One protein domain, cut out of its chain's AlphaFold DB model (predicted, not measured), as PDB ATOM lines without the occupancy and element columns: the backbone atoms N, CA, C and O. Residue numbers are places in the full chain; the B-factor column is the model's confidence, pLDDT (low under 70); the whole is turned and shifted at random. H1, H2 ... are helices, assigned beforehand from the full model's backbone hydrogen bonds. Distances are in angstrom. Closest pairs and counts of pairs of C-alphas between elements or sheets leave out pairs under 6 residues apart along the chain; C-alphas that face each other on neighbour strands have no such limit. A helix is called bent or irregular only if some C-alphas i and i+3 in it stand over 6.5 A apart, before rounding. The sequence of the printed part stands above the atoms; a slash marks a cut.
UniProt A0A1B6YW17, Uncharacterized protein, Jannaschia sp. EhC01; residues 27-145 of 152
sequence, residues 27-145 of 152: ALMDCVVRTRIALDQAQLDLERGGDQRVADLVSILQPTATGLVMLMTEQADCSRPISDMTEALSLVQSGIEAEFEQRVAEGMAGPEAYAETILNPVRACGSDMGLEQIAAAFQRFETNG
ATOM      1  N   ALA A  27     304.981 160.108 207.524       91.25
ATOM      2  CA  ALA A  27     304.886 160.123 208.980       91.25
ATOM      3  C   ALA A  27     306.196 159.642 209.615       91.25
ATOM      4  O   ALA A  27     306.682 160.241 210.572       91.25
ATOM      5  N   LEU A  28     306.821 158.611 209.041       92.62
ATOM      6  CA  LEU A  28     308.125 158.137 209.496       92.62
ATOM      7  C   LEU A  28     309.220 159.184 209.270       92.62
ATOM      8  O   LEU A  28     310.042 159.399 210.159       92.62
ATOM      9  N   MET A  29     309.232 159.855 208.115       93.81
ATOM     10  CA  MET A  29     310.199 160.926 207.850       93.81
ATOM     11  C   MET A  29     310.049 162.085 208.841       93.81
ATOM     12  O   MET A  29     311.051 162.543 209.389       93.81
ATOM     13  N   ASP A  30     308.818 162.524 209.112       94.75
ATOM     14  CA  ASP A  30     308.535 163.559 210.113       94.75
ATOM     15  C   ASP A  30     309.042 163.135 211.504       94.75
ATOM     16  O   ASP A  30     309.793 163.872 212.149       94.75
ATOM     17  N   CYS A  31     308.771 161.889 211.907       95.69
ATOM     18  CA  CYS A  31     309.268 161.328 213.161       95.69
ATOM     19  C   CYS A  31     310.797 161.253 213.238       95.69
ATOM     20  O   CYS A  31     311.373 161.601 214.273       95.69
ATOM     21  N   VAL A  32     311.472 160.833 212.163       95.75
ATOM     22  CA  VAL A  32     312.941 160.805 212.087       95.75
ATOM     23  C   VAL A  32     313.504 162.206 212.303       95.75
ATOM     24  O   VAL A  32     314.396 162.385 213.135       95.75
ATOM     25  N   VAL A  33     312.994 163.199 211.574       97.38
ATOM     26  CA  VAL A  33     313.543 164.557 211.605       97.38
ATOM     27  C   VAL A  33     313.283 165.230 212.947       97.38
ATOM     28  O   VAL A  33     314.228 165.730 213.556       97.38
ATOM     29  N   ARG A  34     312.052 165.193 213.474       97.12
ATOM     30  CA  ARG A  34     311.753 165.815 214.775       97.12
ATOM     31  C   ARG A  34     312.533 165.155 215.914       97.12
ATOM     32  O   ARG A  34     313.032 165.857 216.790       97.12
ATOM     33  N   THR A  35     312.712 163.832 215.879       97.19
ATOM     34  CA  THR A  35     313.519 163.120 216.889       97.19
ATOM     35  C   THR A  35     314.996 163.498 216.795       97.19
ATOM     36  O   THR A  35     315.638 163.676 217.828       97.19
ATOM     37  N   ARG A  36     315.537 163.676 215.582       97.06
ATOM     38  CA  ARG A  36     316.910 164.167 215.382       97.06
ATOM     39  C   ARG A  36     317.090 165.595 215.886       97.06
ATOM     40  O   ARG A  36     318.007 165.828 216.656       97.06
ATOM     41  N   ILE A  37     316.168 166.507 215.575       97.31
ATOM     42  CA  ILE A  37     316.198 167.881 216.106       97.31
ATOM     43  C   ILE A  37     316.161 167.875 217.644       97.31
ATOM     44  O   ILE A  37     316.893 168.623 218.292       97.31
ATOM     45  N   ALA A  38     315.322 167.025 218.247       96.81
ATOM     46  CA  ALA A  38     315.266 166.870 219.700       96.81
ATOM     47  C   ALA A  38     316.585 166.339 220.283       96.81
ATOM     48  O   ALA A  38     317.041 166.825 221.319       96.81
ATOM     49  N   LEU A  39     317.199 165.357 219.619       97.50
ATOM     50  CA  LEU A  39     318.483 164.786 220.015       97.50
ATOM     51  C   LEU A  39     319.603 165.824 219.934       97.50
ATOM     52  O   LEU A  39     320.327 165.995 220.912       97.50
ATOM     53  N   ASP A  40     319.712 166.535 218.812       97.38
ATOM     54  CA  ASP A  40     320.746 167.545 218.577       97.38
ATOM     55  C   ASP A  40     320.646 168.672 219.613       97.38
ATOM     56  O   ASP A  40     321.646 169.074 220.207       97.38
ATOM     57  N   GLN A  41     319.428 169.134 219.917       96.00
ATOM     58  CA  GLN A  41     319.208 170.136 220.959       96.00
ATOM     59  C   GLN A  41     319.602 169.618 222.351       96.00
ATOM     60  O   GLN A  41     320.276 170.327 223.098       96.00
ATOM     61  N   ALA A  42     319.236 168.381 222.701       96.00
ATOM     62  CA  ALA A  42     319.611 167.788 223.983       96.00
ATOM     63  C   ALA A  42     321.135 167.590 224.106       96.00
ATOM     64  O   ALA A  42     321.706 167.804 225.175       96.00
ATOM     65  N   GLN A  43     321.817 167.234 223.015       97.19
ATOM     66  CA  GLN A  43     323.278 167.145 222.972       97.19
ATOM     67  C   GLN A  43     323.934 168.520 223.144       97.19
ATOM     68  O   GLN A  43     324.839 168.658 223.966       97.19
ATOM     69  N   LEU A  44     323.434 169.556 222.462       96.69
ATOM     70  CA  LEU A  44     323.893 170.936 222.657       96.69
ATOM     71  C   LEU A  44     323.695 171.406 224.104       96.69
ATOM     72  O   LEU A  44     324.545 172.108 224.653       96.69
ATOM     73  N   ASP A  45     322.589 171.024 224.741       95.62
ATOM     74  CA  ASP A  45     322.331 171.368 226.138       95.62
ATOM     75  C   ASP A  45     323.287 170.639 227.094       95.62
ATOM     76  O   ASP A  45     323.757 171.247 228.057       95.62
ATOM     77  N   LEU A  46     323.665 169.387 226.808       95.19
ATOM     78  CA  LEU A  46     324.733 168.694 227.539       95.19
ATOM     79  C   LEU A  46     326.086 169.389 227.395       95.19
ATOM     80  O   LEU A  46     326.763 169.616 228.399       95.19
ATOM     81  N   GLU A  47     326.468 169.773 226.178       96.06
ATOM     82  CA  GLU A  47     327.719 170.497 225.913       96.06
ATOM     83  C   GLU A  47     327.784 171.836 226.663       96.06
ATOM     84  O   GLU A  47     328.857 172.282 227.074       96.06
ATOM     85  N   ARG A  48     326.626 172.460 226.902       96.06
ATOM     86  CA  ARG A  48     326.478 173.709 227.666       96.06
ATOM     87  C   ARG A  48     326.442 173.514 229.186       96.06
ATOM     88  O   ARG A  48     326.268 174.495 229.908       96.06
ATOM     89  N   GLY A  49     326.638 172.293 229.683       95.12
ATOM     90  CA  GLY A  49     326.638 171.978 231.115       95.12
ATOM     91  C   GLY A  49     325.286 171.510 231.656       95.12
ATOM     92  O   GLY A  49     324.999 171.726 232.834       95.12
ATOM     93  N   GLY A  50     324.455 170.901 230.806       91.06
ATOM     94  CA  GLY A  50     323.203 170.253 231.189       91.06
ATOM     95  C   GLY A  50     323.379 169.197 232.287       91.06
ATOM     96  O   GLY A  50     324.467 168.664 232.511       91.06
ATOM     97  N   ASP A  51     322.291 168.915 233.004       95.00
ATOM     98  CA  ASP A  51     322.293 167.980 234.128       95.00
ATOM     99  C   ASP A  51     322.056 166.520 233.693       95.00
ATOM    100  O   ASP A  51     321.925 166.193 232.511       95.00
ATOM    101  N   GLN A  52     321.968 165.622 234.680       95.31
ATOM    102  CA  GLN A  52     321.711 164.199 234.451       95.31
ATOM    103  C   GLN A  52     320.426 163.939 233.648       95.31
ATOM    104  O   GLN A  52     320.373 162.973 232.898       95.31
ATOM    105  N   ARG A  53     319.396 164.791 233.747       94.38
ATOM    106  CA  ARG A  53     318.135 164.572 233.022       94.38
ATOM    107  C   ARG A  53     318.311 164.769 231.525       94.38
ATOM    108  O   ARG A  53     317.678 164.066 230.744       94.38
ATOM    109  N   VAL A  54     319.170 165.706 231.123       93.62
ATOM    110  CA  VAL A  54     319.516 165.898 229.709       93.62
ATOM    111  C   VAL A  54     320.334 164.702 229.208       93.62
ATOM    112  O   VAL A  54     320.102 164.223 228.100       93.62
ATOM    113  N   ALA A  55     321.219 164.150 230.046       95.38
ATOM    114  CA  ALA A  55     321.989 162.947 229.713       95.38
ATOM    115  C   ALA A  55     321.074 161.731 229.511       95.38
ATOM    116  O   ALA A  55     321.192 161.022 228.509       95.38
ATOM    117  N   ASP A  56     320.118 161.539 230.420       96.19
ATOM    118  CA  ASP A  56     319.100 160.495 230.317       96.19
ATOM    119  C   ASP A  56     318.267 160.676 229.040       96.19
ATOM    120  O   ASP A  56     318.031 159.709 228.316       96.19
ATOM    121  N   LEU A  57     317.883 161.913 228.703       93.06
ATOM    122  CA  LEU A  57     317.143 162.207 227.478       93.06
ATOM    123  C   LEU A  57     317.939 161.842 226.217       93.06
ATOM    124  O   LEU A  57     317.395 161.176 225.339       93.06
ATOM    125  N   VAL A  58     319.220 162.211 226.133       96.00
ATOM    126  CA  VAL A  58     320.086 161.824 225.004       96.00
ATOM    127  C   VAL A  58     320.190 160.302 224.896       96.00
ATOM    128  O   VAL A  58     320.051 159.761 223.799       96.00
ATOM    129  N   SER A  59     320.338 159.596 226.023       95.38
ATOM    130  CA  SER A  59     320.404 158.127 226.044       95.38
ATOM    131  C   SER A  59     319.138 157.440 225.518       95.38
ATOM    132  O   SER A  59     319.212 156.311 225.040       95.38
ATOM    133  N   ILE A  60     317.990 158.122 225.569       92.88
ATOM    134  CA  ILE A  60     316.711 157.641 225.033       92.88
ATOM    135  C   ILE A  60     316.564 158.047 223.564       92.88
ATOM    136  O   ILE A  60     316.222 157.220 222.713       92.88
ATOM    137  N   LEU A  61     316.815 159.318 223.246       94.81
ATOM    138  CA  LEU A  61     316.612 159.866 221.907       94.81
ATOM    139  C   LEU A  61     317.581 159.276 220.885       94.81
ATOM    140  O   LEU A  61     317.184 159.061 219.745       94.81
ATOM    141  N   GLN A  62     318.816 158.962 221.275       95.88
ATOM    142  CA  GLN A  62     319.816 158.423 220.358       95.88
ATOM    143  C   GLN A  62     319.437 157.052 219.770       95.88
ATOM    144  O   GLN A  62     319.325 156.960 218.545       95.88
ATOM    145  N   PRO A  63     319.159 156.002 220.570       95.06
ATOM    146  CA  PRO A  63     318.689 154.730 220.022       95.06
ATOM    147  C   PRO A  63     317.325 154.864 219.330       95.06
ATOM    148  O   PRO A  63     317.079 154.178 218.340       95.06
ATOM    149  N   THR A  64     316.459 155.782 219.782       95.19
ATOM    150  CA  THR A  64     315.166 156.057 219.128       95.19
ATOM    151  C   THR A  64     315.363 156.608 217.714       95.19
ATOM    152  O   THR A  64     314.800 156.072 216.761       95.19
ATOM    153  N   ALA A  65     316.205 157.632 217.549       95.31
ATOM    154  CA  ALA A  65     316.517 158.227 216.253       95.31
ATOM    155  C   ALA A  65     317.137 157.194 215.304       95.31
ATOM    156  O   ALA A  65     316.731 157.093 214.148       95.31
ATOM    157  N   THR A  66     318.079 156.383 215.791       94.88
ATOM    158  CA  THR A  66     318.687 155.310 214.995       94.88
ATOM    159  C   THR A  66     317.670 154.237 214.602       94.88
ATOM    160  O   THR A  66     317.653 153.817 213.446       94.88
ATOM    161  N   GLY A  67     316.790 153.819 215.516       95.00
ATOM    162  CA  GLY A  67     315.728 152.852 215.230       95.00
ATOM    163  C   GLY A  67     314.743 153.354 214.170       95.00
ATOM    164  O   GLY A  67     314.424 152.619 213.238       95.00
ATOM    165  N   LEU A  68     314.325 154.620 214.250       94.88
ATOM    166  CA  LEU A  68     313.464 155.250 213.241       94.88
ATOM    167  C   LEU A  68     314.139 155.290 211.862       94.88
ATOM    168  O   LEU A  68     313.525 154.953 210.853       94.88
ATOM    169  N   VAL A  69     315.427 155.636 211.806       93.12
ATOM    170  CA  VAL A  69     316.184 155.623 210.544       93.12
ATOM    171  C   VAL A  69     316.298 154.203 209.999       93.12
ATOM    172  O   VAL A  69     316.133 154.014 208.799       93.12
ATOM    173  N   MET A  70     316.509 153.197 210.852       92.69
ATOM    174  CA  MET A  70     316.519 151.800 210.420       92.69
ATOM    175  C   MET A  70     315.189 151.408 209.767       92.69
ATOM    176  O   MET A  70     315.205 150.914 208.640       92.69
ATOM    177  N   LEU A  71     314.052 151.710 210.406       92.44
ATOM    178  CA  LEU A  71     312.718 151.472 209.833       92.44
ATOM    179  C   LEU A  71     312.534 152.167 208.479       92.44
ATOM    180  O   LEU A  71     311.916 151.610 207.578       92.44
ATOM    181  N   MET A  72     313.090 153.368 208.317       90.31
ATOM    182  CA  MET A  72     313.016 154.100 207.053       90.31
ATOM    183  C   MET A  72     313.884 153.434 205.982       90.31
ATOM    184  O   MET A  72     313.447 153.269 204.848       90.31
ATOM    185  N   THR A  73     315.091 152.983 206.337       88.25
ATOM    186  CA  THR A  73     315.966 152.260 205.401       88.25
ATOM    187  C   THR A  73     315.412 150.894 204.999       88.25
ATOM    188  O   THR A  73     315.721 150.424 203.913       88.25
ATOM    189  N   GLU A  74     314.565 150.271 205.822       89.00
ATOM    190  CA  GLU A  74     313.851 149.030 205.478       89.00
ATOM    191  C   GLU A  74     312.767 149.240 204.403       89.00
ATOM    192  O   GLU A  74     312.368 148.278 203.750       89.00
ATOM    193  N   GLN A  75     312.311 150.482 204.198       85.62
ATOM    194  CA  GLN A  75     311.377 150.864 203.129       85.62
ATOM    195  C   GLN A  75     312.095 151.357 201.866       85.62
ATOM    196  O   GLN A  75     311.475 151.479 200.812       85.62
ATOM    197  N   ALA A  76     313.390 151.657 201.970       84.62
ATOM    198  CA  ALA A  76     314.141 152.291 200.904       84.62
ATOM    199  C   ALA A  76     314.373 151.347 199.715       84.62
ATOM    200  O   ALA A  76     314.715 150.173 199.880       84.62
ATOM    201  N   ASP A  77     314.306 151.892 198.500       85.56
ATOM    202  CA  ASP A  77     314.904 151.242 197.337       85.56
ATOM    203  C   ASP A  77     316.434 151.357 197.426       85.56
ATOM    204  O   ASP A  77     317.022 152.391 197.099       85.56
ATOM    205  N   CYS A  78     317.095 150.278 197.853       84.56
ATOM    206  CA  CYS A  78     318.551 150.242 198.012       84.56
ATOM    207  C   CYS A  78     319.340 150.381 196.694       84.56
ATOM    208  O   CYS A  78     320.570 150.449 196.734       84.56
ATOM    209  N   SER A  79     318.676 150.416 195.531       85.62
ATOM    210  CA  SER A  79     319.321 150.763 194.258       85.62
ATOM    211  C   SER A  79     319.559 152.270 194.092       85.62
ATOM    212  O   SER A  79     320.386 152.674 193.270       85.62
ATOM    213  N   ARG A  80     318.872 153.105 194.884       82.88
ATOM    214  CA  ARG A  80     319.031 154.563 194.892       82.88
ATOM    215  C   ARG A  80     320.219 154.990 195.766       82.88
ATOM    216  O   ARG A  80     320.636 154.255 196.659       82.88
ATOM    217  N   PRO A  81     320.821 156.164 195.524       83.56
ATOM    218  CA  PRO A  81     321.873 156.680 196.393       83.56
ATOM    219  C   PRO A  81     321.303 157.227 197.713       83.56
ATOM    220  O   PRO A  81     320.212 157.790 197.747       83.56
ATOM    221  N   ILE A  82     322.100 157.167 198.790       85.56
ATOM    222  CA  ILE A  82     321.753 157.760 200.098       85.56
ATOM    223  C   ILE A  82     321.397 159.255 200.001       85.56
ATOM    224  O   ILE A  82     320.608 159.752 200.804       85.56
ATOM    225  N   SER A  83     321.946 159.968 199.006       87.19
ATOM    226  CA  SER A  83     321.679 161.391 198.775       87.19
ATOM    227  C   SER A  83     320.189 161.691 198.635       87.19
ATOM    228  O   SER A  83     319.727 162.703 199.155       87.19
ATOM    229  N   ASP A  84     319.433 160.788 198.014       86.00
ATOM    230  CA  ASP A  84     317.999 160.953 197.771       86.00
ATOM    231  C   ASP A  84     317.217 160.946 199.090       86.00
ATOM    232  O   ASP A  84     316.343 161.780 199.321       86.00
ATOM    233  N   MET A  85     317.591 160.046 200.005       86.19
ATOM    234  CA  MET A  85     317.037 159.991 201.357       86.19
ATOM    235  C   MET A  85     317.433 161.234 202.165       86.19
ATOM    236  O   MET A  85     316.604 161.801 202.876       86.19
ATOM    237  N   THR A  86     318.687 161.688 202.061       88.62
ATOM    238  CA  THR A  86     319.128 162.901 202.771       88.62
ATOM    239  C   THR A  86     318.438 164.160 202.255       88.62
ATOM    240  O   THR A  86     318.104 165.031 203.053       88.62
ATOM    241  N   GLU A  87     318.173 164.247 200.951       90.44
ATOM    242  CA  GLU A  87     317.423 165.349 200.351       90.44
ATOM    243  C   GLU A  87     315.970 165.338 200.831       90.44
ATOM    244  O   GLU A  87     315.466 166.370 201.272       90.44
ATOM    245  N   ALA A  88     315.317 164.170 200.841       89.69
ATOM    246  CA  ALA A  88     313.951 164.030 201.342       89.69
ATOM    247  C   ALA A  88     313.827 164.463 202.815       89.69
ATOM    248  O   ALA A  88     312.948 165.252 203.159       89.69
ATOM    249  N   LEU A  89     314.746 164.015 203.676       92.31
ATOM    250  CA  LEU A  89     314.774 164.421 205.084       92.31
ATOM    251  C   LEU A  89     315.069 165.917 205.263       92.31
ATOM    252  O   LEU A  89     314.481 166.548 206.139       92.31
ATOM    253  N   SER A  90     315.938 166.494 204.428       93.69
ATOM    254  CA  SER A  90     316.238 167.930 204.438       93.69
ATOM    255  C   SER A  90     314.998 168.770 204.112       93.69
ATOM    256  O   SER A  90     314.714 169.751 204.796       93.69
ATOM    257  N   LEU A  91     314.191 168.344 203.134       94.25
ATOM    258  CA  LEU A  91     312.926 169.009 202.806       94.25
ATOM    259  C   LEU A  91     311.936 168.978 203.978       94.25
ATOM    260  O   LEU A  91     311.282 169.985 204.255       94.25
ATOM    261  N   VAL A  92     311.841 167.846 204.685       95.81
ATOM    262  CA  VAL A  92     311.006 167.726 205.891       95.81
ATOM    263  C   VAL A  92     311.521 168.650 206.997       95.81
ATOM    264  O   VAL A  92     310.730 169.372 207.603       95.81
ATOM    265  N   GLN A  93     312.838 168.703 207.210       96.12
ATOM    266  CA  GLN A  93     313.455 169.604 208.184       96.12
ATOM    267  C   GLN A  93     313.149 171.074 207.891       96.12
ATOM    268  O   GLN A  93     312.686 171.773 208.788       96.12
ATOM    269  N   SER A  94     313.317 171.532 206.649       95.94
ATOM    270  CA  SER A  94     312.976 172.911 206.280       95.94
ATOM    271  C   SER A  94     311.495 173.232 206.513       95.94
ATOM    272  O   SER A  94     311.157 174.348 206.901       95.94
ATOM    273  N   GLY A  95     310.599 172.261 206.310       96.69
ATOM    274  CA  GLY A  95     309.176 172.415 206.625       96.69
ATOM    275  C   GLY A  95     308.910 172.595 208.122       96.69
ATOM    276  O   GLY A  95     308.128 173.461 208.509       96.69
ATOM    277  N   ILE A  96     309.594 171.820 208.965       97.19
ATOM    278  CA  ILE A  96     309.503 171.908 210.430       97.19
ATOM    279  C   ILE A  96     310.085 173.234 210.942       97.19
ATOM    280  O   ILE A  96     309.510 173.859 211.833       97.19
ATOM    281  N   GLU A  97     311.200 173.692 210.371       96.25
ATOM    282  CA  GLU A  97     311.801 174.992 210.691       96.25
ATOM    283  C   GLU A  97     310.840 176.140 210.356       96.25
ATOM    284  O   GLU A  97     310.595 177.003 211.201       96.25
ATOM    285  N   ALA A  98     310.207 176.100 209.180       97.44
ATOM    286  CA  ALA A  98     309.192 177.078 208.796       97.44
ATOM    287  C   ALA A  98     307.961 177.047 209.724       97.44
ATOM    288  O   ALA A  98     307.434 178.104 210.074       97.44
ATOM    289  N   GLU A  99     307.517 175.861 210.159       97.25
ATOM    290  CA  GLU A  99     306.431 175.710 211.141       97.25
ATOM    291  C   GLU A  99     306.788 176.387 212.478       97.25
ATOM    292  O   GLU A  99     305.983 177.136 213.041       97.25
ATOM    293  N   PHE A 100     308.008 176.162 212.974       97.19
ATOM    294  CA  PHE A 100     308.499 176.785 214.201       97.19
ATOM    295  C   PHE A 100     308.564 178.313 214.072       97.19
ATOM    296  O   PHE A 100     308.045 179.031 214.932       97.19
ATOM    297  N   GLU A 101     309.165 178.818 212.991       97.31
ATOM    298  CA  GLU A 101     309.283 180.254 212.723       97.31
ATOM    299  C   GLU A 101     307.913 180.926 212.629       97.31
ATOM    300  O   GLU A 101     307.713 182.004 213.194       97.31
ATOM    301  N   GLN A 102     306.951 180.272 211.975       98.00
ATOM    302  CA  GLN A 102     305.581 180.760 211.882       98.00
ATOM    303  C   GLN A 102     304.941 180.900 213.269       98.00
ATOM    304  O   GLN A 102     304.397 181.959 213.578       98.00
ATOM    305  N   ARG A 103     305.037 179.883 214.132       97.38
ATOM    306  CA  ARG A 103     304.465 179.939 215.491       97.38
ATOM    307  C   ARG A 103     305.073 181.065 216.322       97.38
ATOM    308  O   ARG A 103     304.353 181.779 217.022       97.38
ATOM    309  N   VAL A 104     306.389 181.258 216.228       97.94
ATOM    310  CA  VAL A 104     307.073 182.372 216.902       97.94
ATOM    311  C   VAL A 104     306.604 183.719 216.344       97.94
ATOM    312  O   VAL A 104     306.330 184.638 217.116       97.94
ATOM    313  N   ALA A 105     306.448 183.842 215.023       97.69
ATOM    314  CA  ALA A 105     305.924 185.050 214.383       97.69
ATOM    315  C   ALA A 105     304.465 185.354 214.776       97.69
ATOM    316  O   ALA A 105     304.082 186.520 214.869       97.69
ATOM    317  N   GLU A 106     303.670 184.323 215.067       97.62
ATOM    318  CA  GLU A 106     302.304 184.422 215.599       97.62
ATOM    319  C   GLU A 106     302.255 184.787 217.098       97.62
ATOM    320  O   GLU A 106     301.176 184.989 217.657       97.62
ATOM    321  N   GLY A 107     303.414 184.945 217.748       97.69
ATOM    322  CA  GLY A 107     303.544 185.420 219.126       97.69
ATOM    323  C   GLY A 107     303.745 184.321 220.170       97.69
ATOM    324  O   GLY A 107     303.757 184.627 221.363       97.69
ATOM    325  N   MET A 108     303.923 183.064 219.753       98.31
ATOM    326  CA  MET A 108     304.247 181.962 220.660       98.31
ATOM    327  C   MET A 108     305.674 182.115 221.205       98.31
ATOM    328  O   MET A 108     306.612 182.424 220.466       98.31
ATOM    329  N   ALA A 109     305.866 181.885 222.504       97.62
ATOM    330  CA  ALA A 109     307.200 181.937 223.094       97.62
ATOM    331  C   ALA A 109     308.079 180.811 222.522       97.62
ATOM    332  O   ALA A 109     307.614 179.687 222.382       97.62
ATOM    333  N   GLY A 110     309.362 181.075 222.253       94.50
ATOM    334  CA  GLY A 110     310.279 180.088 221.656       94.50
ATOM    335  C   GLY A 110     310.251 178.692 222.309       94.50
ATOM    336  O   GLY A 110     310.120 177.708 221.587       94.50
ATOM    337  N   PRO A 111     310.296 178.567 223.652       95.38
ATOM    338  CA  PRO A 111     310.184 177.265 224.320       95.38
ATOM    339  C   PRO A 111     308.839 176.558 224.101       95.38
ATOM    340  O   PRO A 111     308.796 175.335 224.003       95.38
ATOM    341  N   GLU A 112     307.747 177.315 224.016       97.31
ATOM    342  CA  GLU A 112     306.412 176.787 223.729       97.31
ATOM    343  C   GLU A 112     306.309 176.358 222.261       97.31
ATOM    344  O   GLU A 112     305.902 175.234 221.981       97.31
ATOM    345  N   ALA A 113     306.798 177.182 221.330       97.62
ATOM    346  CA  ALA A 113     306.877 176.843 219.912       97.62
ATOM    347  C   ALA A 113     307.722 175.587 219.681       97.62
ATOM    348  O   ALA A 113     307.333 174.724 218.898       97.62
ATOM    349  N   TYR A 114     308.833 175.436 220.402       95.75
ATOM    350  CA  TYR A 114     309.659 174.234 220.348       95.75
ATOM    351  C   TYR A 114     308.935 173.013 220.927       95.75
ATOM    352  O   TYR A 114     308.994 171.928 220.351       95.75
ATOM    353  N   ALA A 115     308.213 173.168 222.038       96.06
ATOM    354  CA  ALA A 115     307.434 172.075 222.607       96.06
ATOM    355  C   ALA A 115     306.331 171.601 221.647       96.06
ATOM    356  O   ALA A 115     306.207 170.399 221.421       96.06
ATOM    357  N   GLU A 116     305.582 172.528 221.048       96.75
ATOM    358  CA  GLU A 116     304.492 172.221 220.116       96.75
ATOM    359  C   GLU A 116     304.988 171.680 218.774       96.75
ATOM    360  O   GLU A 116     304.380 170.770 218.217       96.75
ATOM    361  N   THR A 117     306.110 172.198 218.272       97.06
ATOM    362  CA  THR A 117     306.652 171.800 216.966       97.06
ATOM    363  C   THR A 117     307.534 170.561 217.073       97.06
ATOM    364  O   THR A 117     307.593 169.776 216.147       97.06
ATOM    365  N   ILE A 118     308.241 170.322 218.173       96.75
ATOM    366  CA  ILE A 118     309.223 169.227 218.240       96.75
ATOM    367  C   ILE A 118     308.825 168.205 219.301       96.75
ATOM    368  O   ILE A 118     308.561 167.047 218.981       96.75
ATOM    369  N   LEU A 119     308.743 168.609 220.568       93.94
ATOM    370  CA  LEU A 119     308.648 167.651 221.678       93.94
ATOM    371  C   LEU A 119     307.304 166.916 221.757       93.94
ATOM    372  O   LEU A 119     307.264 165.748 222.152       93.94
ATOM    373  N   ASN A 120     306.193 167.582 221.446       94.69
ATOM    374  CA  ASN A 120     304.868 166.962 221.432       94.69
ATOM    375  C   ASN A 120     304.754 165.948 220.277       94.69
ATOM    376  O   ASN A 120     304.415 164.796 220.557       94.69
ATOM    377  N   PRO A 121     305.132 166.292 219.029       94.75
ATOM    378  CA  PRO A 121     305.215 165.320 217.939       94.75
ATOM    379  C   PRO A 121     306.159 164.142 218.200       94.75
ATOM    380  O   PRO A 121     305.769 163.006 217.968       94.75
ATOM    381  N   VAL A 122     307.359 164.359 218.760       93.88
ATOM    382  CA  VAL A 122     308.285 163.254 219.097       93.88
ATOM    383  C   VAL A 122     307.640 162.262 220.069       93.88
ATOM    384  O   VAL A 122     307.794 161.048 219.927       93.88
ATOM    385  N   ARG A 123     306.865 162.758 221.041       89.56
ATOM    386  CA  ARG A 123     306.101 161.902 221.959       89.56
ATOM    387  C   ARG A 123     304.997 161.123 221.242       89.56
ATOM    388  O   ARG A 123     304.809 159.948 221.552       89.56
ATOM    389  N   ALA A 124     304.306 161.747 220.289       89.94
ATOM    390  CA  ALA A 124     303.297 161.079 219.470       89.94
ATOM    391  C   ALA A 124     303.916 159.984 218.585       89.94
ATOM    392  O   ALA A 124     303.421 158.862 218.583       89.94
ATOM    393  N   CYS A 125     305.071 160.243 217.965       88.00
ATOM    394  CA  CYS A 125     305.801 159.275 217.142       88.00
ATOM    395  C   CYS A 125     306.086 157.954 217.862       88.00
ATOM    396  O   CYS A 125     305.864 156.878 217.308       88.00
ATOM    397  N   GLY A 126     306.536 158.013 219.118       79.19
ATOM    398  CA  GLY A 126     306.769 156.806 219.915       79.19
ATOM    399  C   GLY A 126     305.493 155.995 220.176       79.19
ATOM    400  O   GLY A 126     305.546 154.765 220.227       79.19
ATOM    401  N   SER A 127     304.349 156.670 220.317       82.00
ATOM    402  CA  SER A 127     303.038 156.032 220.495       82.00
ATOM    403  C   SER A 127     302.512 155.436 219.189       82.00
ATOM    404  O   SER A 127     302.035 154.303 219.189       82.00
ATOM    405  N   ASP A 128     302.615 156.178 218.088       85.38
ATOM    406  CA  ASP A 128     302.008 155.823 216.804       85.38
ATOM    407  C   ASP A 128     302.779 154.711 216.087       85.38
ATOM    408  O   ASP A 128     302.175 153.796 215.530       85.38
ATOM    409  N   MET A 129     304.115 154.748 216.140       83.56
ATOM    410  CA  MET A 129     304.962 153.710 215.540       83.56
ATOM    411  C   MET A 129     305.172 152.508 216.471       83.56
ATOM    412  O   MET A 129     305.506 151.416 216.025       83.56
ATOM    413  N   GLY A 130     304.973 152.691 217.776       88.50
ATOM    414  CA  GLY A 130     305.218 151.672 218.787       88.50
ATOM    415  C   GLY A 130     306.692 151.586 219.193       88.50
ATOM    416  O   GLY A 130     307.559 151.135 218.443       88.50
ATOM    417  N   LEU A 131     306.973 151.952 220.446       88.12
ATOM    418  CA  LEU A 131     308.323 151.943 221.027       88.12
ATOM    419  C   LEU A 131     309.049 150.595 220.888       88.12
ATOM    420  O   LEU A 131     310.258 150.567 220.670       88.12
ATOM    421  N   GLU A 132     308.323 149.477 220.975       92.69
ATOM    422  CA  GLU A 132     308.895 148.135 220.801       92.69
ATOM    423  C   GLU A 132     309.416 147.904 219.377       92.69
ATOM    424  O   GLU A 132     310.476 147.303 219.197       92.69
ATOM    425  N   GLN A 133     308.712 148.417 218.362       93.19
ATOM    426  CA  GLN A 133     309.135 148.309 216.967       93.19
ATOM    427  C   GLN A 133     310.407 149.124 216.723       93.19
ATOM    428  O   GLN A 133     311.348 148.621 216.103       93.19
ATOM    429  N   ILE A 134     310.461 150.349 217.255       94.56
ATOM    430  CA  ILE A 134     311.638 151.225 217.165       94.56
ATOM    431  C   ILE A 134     312.839 150.571 217.861       94.56
ATOM    432  O   ILE A 134     313.924 150.497 217.283       94.56
ATOM    433  N   ALA A 135     312.647 150.033 219.068       94.50
ATOM    434  CA  ALA A 135     313.701 149.344 219.810       94.50
ATOM    435  C   ALA A 135     314.204 148.093 219.070       94.50
ATOM    436  O   ALA A 135     315.411 147.874 218.966       94.50
ATOM    437  N   ALA A 136     313.299 147.293 218.497       95.38
ATOM    438  CA  ALA A 136     313.673 146.131 217.697       95.38
ATOM    439  C   ALA A 136     314.440 146.524 216.424       95.38
ATOM    440  O   ALA A 136     315.357 145.812 216.017       95.38
ATOM    441  N   ALA A 137     314.081 147.643 215.787       95.19
ATOM    442  CA  ALA A 137     314.810 148.175 214.641       95.19
ATOM    443  C   ALA A 137     316.217 148.637 215.034       95.19
ATOM    444  O   ALA A 137     317.185 148.279 214.366       95.19
ATOM    445  N   PHE A 138     316.359 149.328 216.166       95.75
ATOM    446  CA  PHE A 138     317.668 149.691 216.707       95.75
ATOM    447  C   PHE A 138     318.552 148.457 216.963       95.75
ATOM    448  O   PHE A 138     319.695 148.422 216.521       95.75
ATOM    449  N   GLN A 139     318.008 147.392 217.563       95.88
ATOM    450  CA  GLN A 139     318.746 146.137 217.773       95.88
ATOM    451  C   GLN A 139     319.218 145.488 216.457       95.88
ATOM    452  O   GLN A 139     320.324 144.945 216.376       95.88
ATOM    453  N   ARG A 140     318.408 145.564 215.390       93.56
ATOM    454  CA  ARG A 140     318.828 145.104 214.055       93.56
ATOM    455  C   ARG A 140     319.957 145.959 213.494       93.56
ATOM    456  O   ARG A 140     320.884 145.388 212.926       93.56
ATOM    457  N   PHE A 141     319.904 147.278 213.680       93.56
ATOM    458  CA  PHE A 141     320.994 148.177 213.304       93.56
ATOM    459  C   PHE A 141     322.294 147.830 214.043       93.56
ATOM    460  O   PHE A 141     323.333 147.721 213.401       93.56
ATOM    461  N   GLU A 142     322.251 147.579 215.355       93.19
ATOM    462  CA  GLU A 142     323.452 147.199 216.119       93.19
ATOM    463  C   GLU A 142     324.093 145.902 215.600       93.19
ATOM    464  O   GLU A 142     325.308 145.734 215.670       93.19
ATOM    465  N   THR A 143     323.281 144.995 215.052       91.62
ATOM    466  CA  THR A 143     323.752 143.703 214.534       91.62
ATOM    467  C   THR A 143     324.221 143.781 213.078       91.62
ATOM    468  O   THR A 143     325.220 143.159 212.722       91.62
ATOM    469  N   ASN A 144     323.497 144.512 212.224       89.56
ATOM    470  CA  ASN A 144     323.623 144.424 210.764       89.56
ATOM    471  C   ASN A 144     323.957 145.763 210.077       89.56
ATOM    472  O   ASN A 144     324.205 145.784 208.871       89.56
ATOM    473  N   GLY A 145     323.949 146.879 210.809       88.81
ATOM    474  CA  GLY A 145     323.916 148.223 210.233       88.81
ATOM    475  C   GLY A 145     322.571 148.542 209.565       88.81
ATOM    476  O   GLY A 145     321.581 147.830 209.741       88.81
TER     477      GLY A 145
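This is residues 27 to 145 of the 152 residues of an uncharacterized protein of Jannaschia sp. EhC01 (UniProt A0A1B6YW17). The longest helix, H3, crosses the first half of H1, which forms with H2 a helical hairpin at the core. H4, nearly straight despite a bend, folds back from H3 and passes over the first half of H1, and H5 crosses the later half of H2. The printed part has 119 residues with five named helices, H1 to H5 in chain order, and no named strand, an all-helix class. It is compact, with a radius of gyration of the C-alphas of 15.0 A and spans of 44 by 32 by 26 A.

H3, residues 82 to 105, touches H1, residues 27 to 47, only just about perpendicular at 72 degrees; the closest C-alphas, of Gln 93 and Val 33, are 6.1 A apart. H1 is the hub. It touches H2, residues 52 to 73, at a shallow tilt of 30 degrees, opposite ways, with Leu 39 and Leu 61 the closest C-alphas at 5.6 A. By its hydrogen bonds H4, residues 110 to 129, was assigned as one helix, but it is bent: C-alphas 117 and 120 are 6.8 A apart. Arm H4a, residues 110 to 117, touches H3, closest at the C-alphas of Ala 113 and Arg 103, 5.9 A. Arm H4b, residues 120 to 129, touches H1, closest at the C-alphas of Cys 125 and Cys 31, 5.7 A. H5, residues 131 to 144, touches H2 about perpendicular at 74 degrees, with the C-alphas of Phe 138 and Gly 67 closest at 4.0 A. H3 and H5 are apart. Every O i to N i+4 pair is within hydrogen-bond range in H1, H3, H4a and H5, against 17 of 18 in H2 and 5 of 6 in H4b.

H3 is 34.6 A long, H2 31.9 A, H1 30.3 A and H5 19.9 A; the arms H4a and H4b are 10.2 A and 14.5 A. H1 begins at C-alpha 27 (304.886, 160.123, 208.980), and H5 ends at C-alpha 144 (323.623, 144.424, 210.764).

The two C-alphas farthest apart, of Gly 107 and Thr 143, are 46.6 A apart. The printed part has no cut, no link is long, and no printed residue is under 70 in pLDDT.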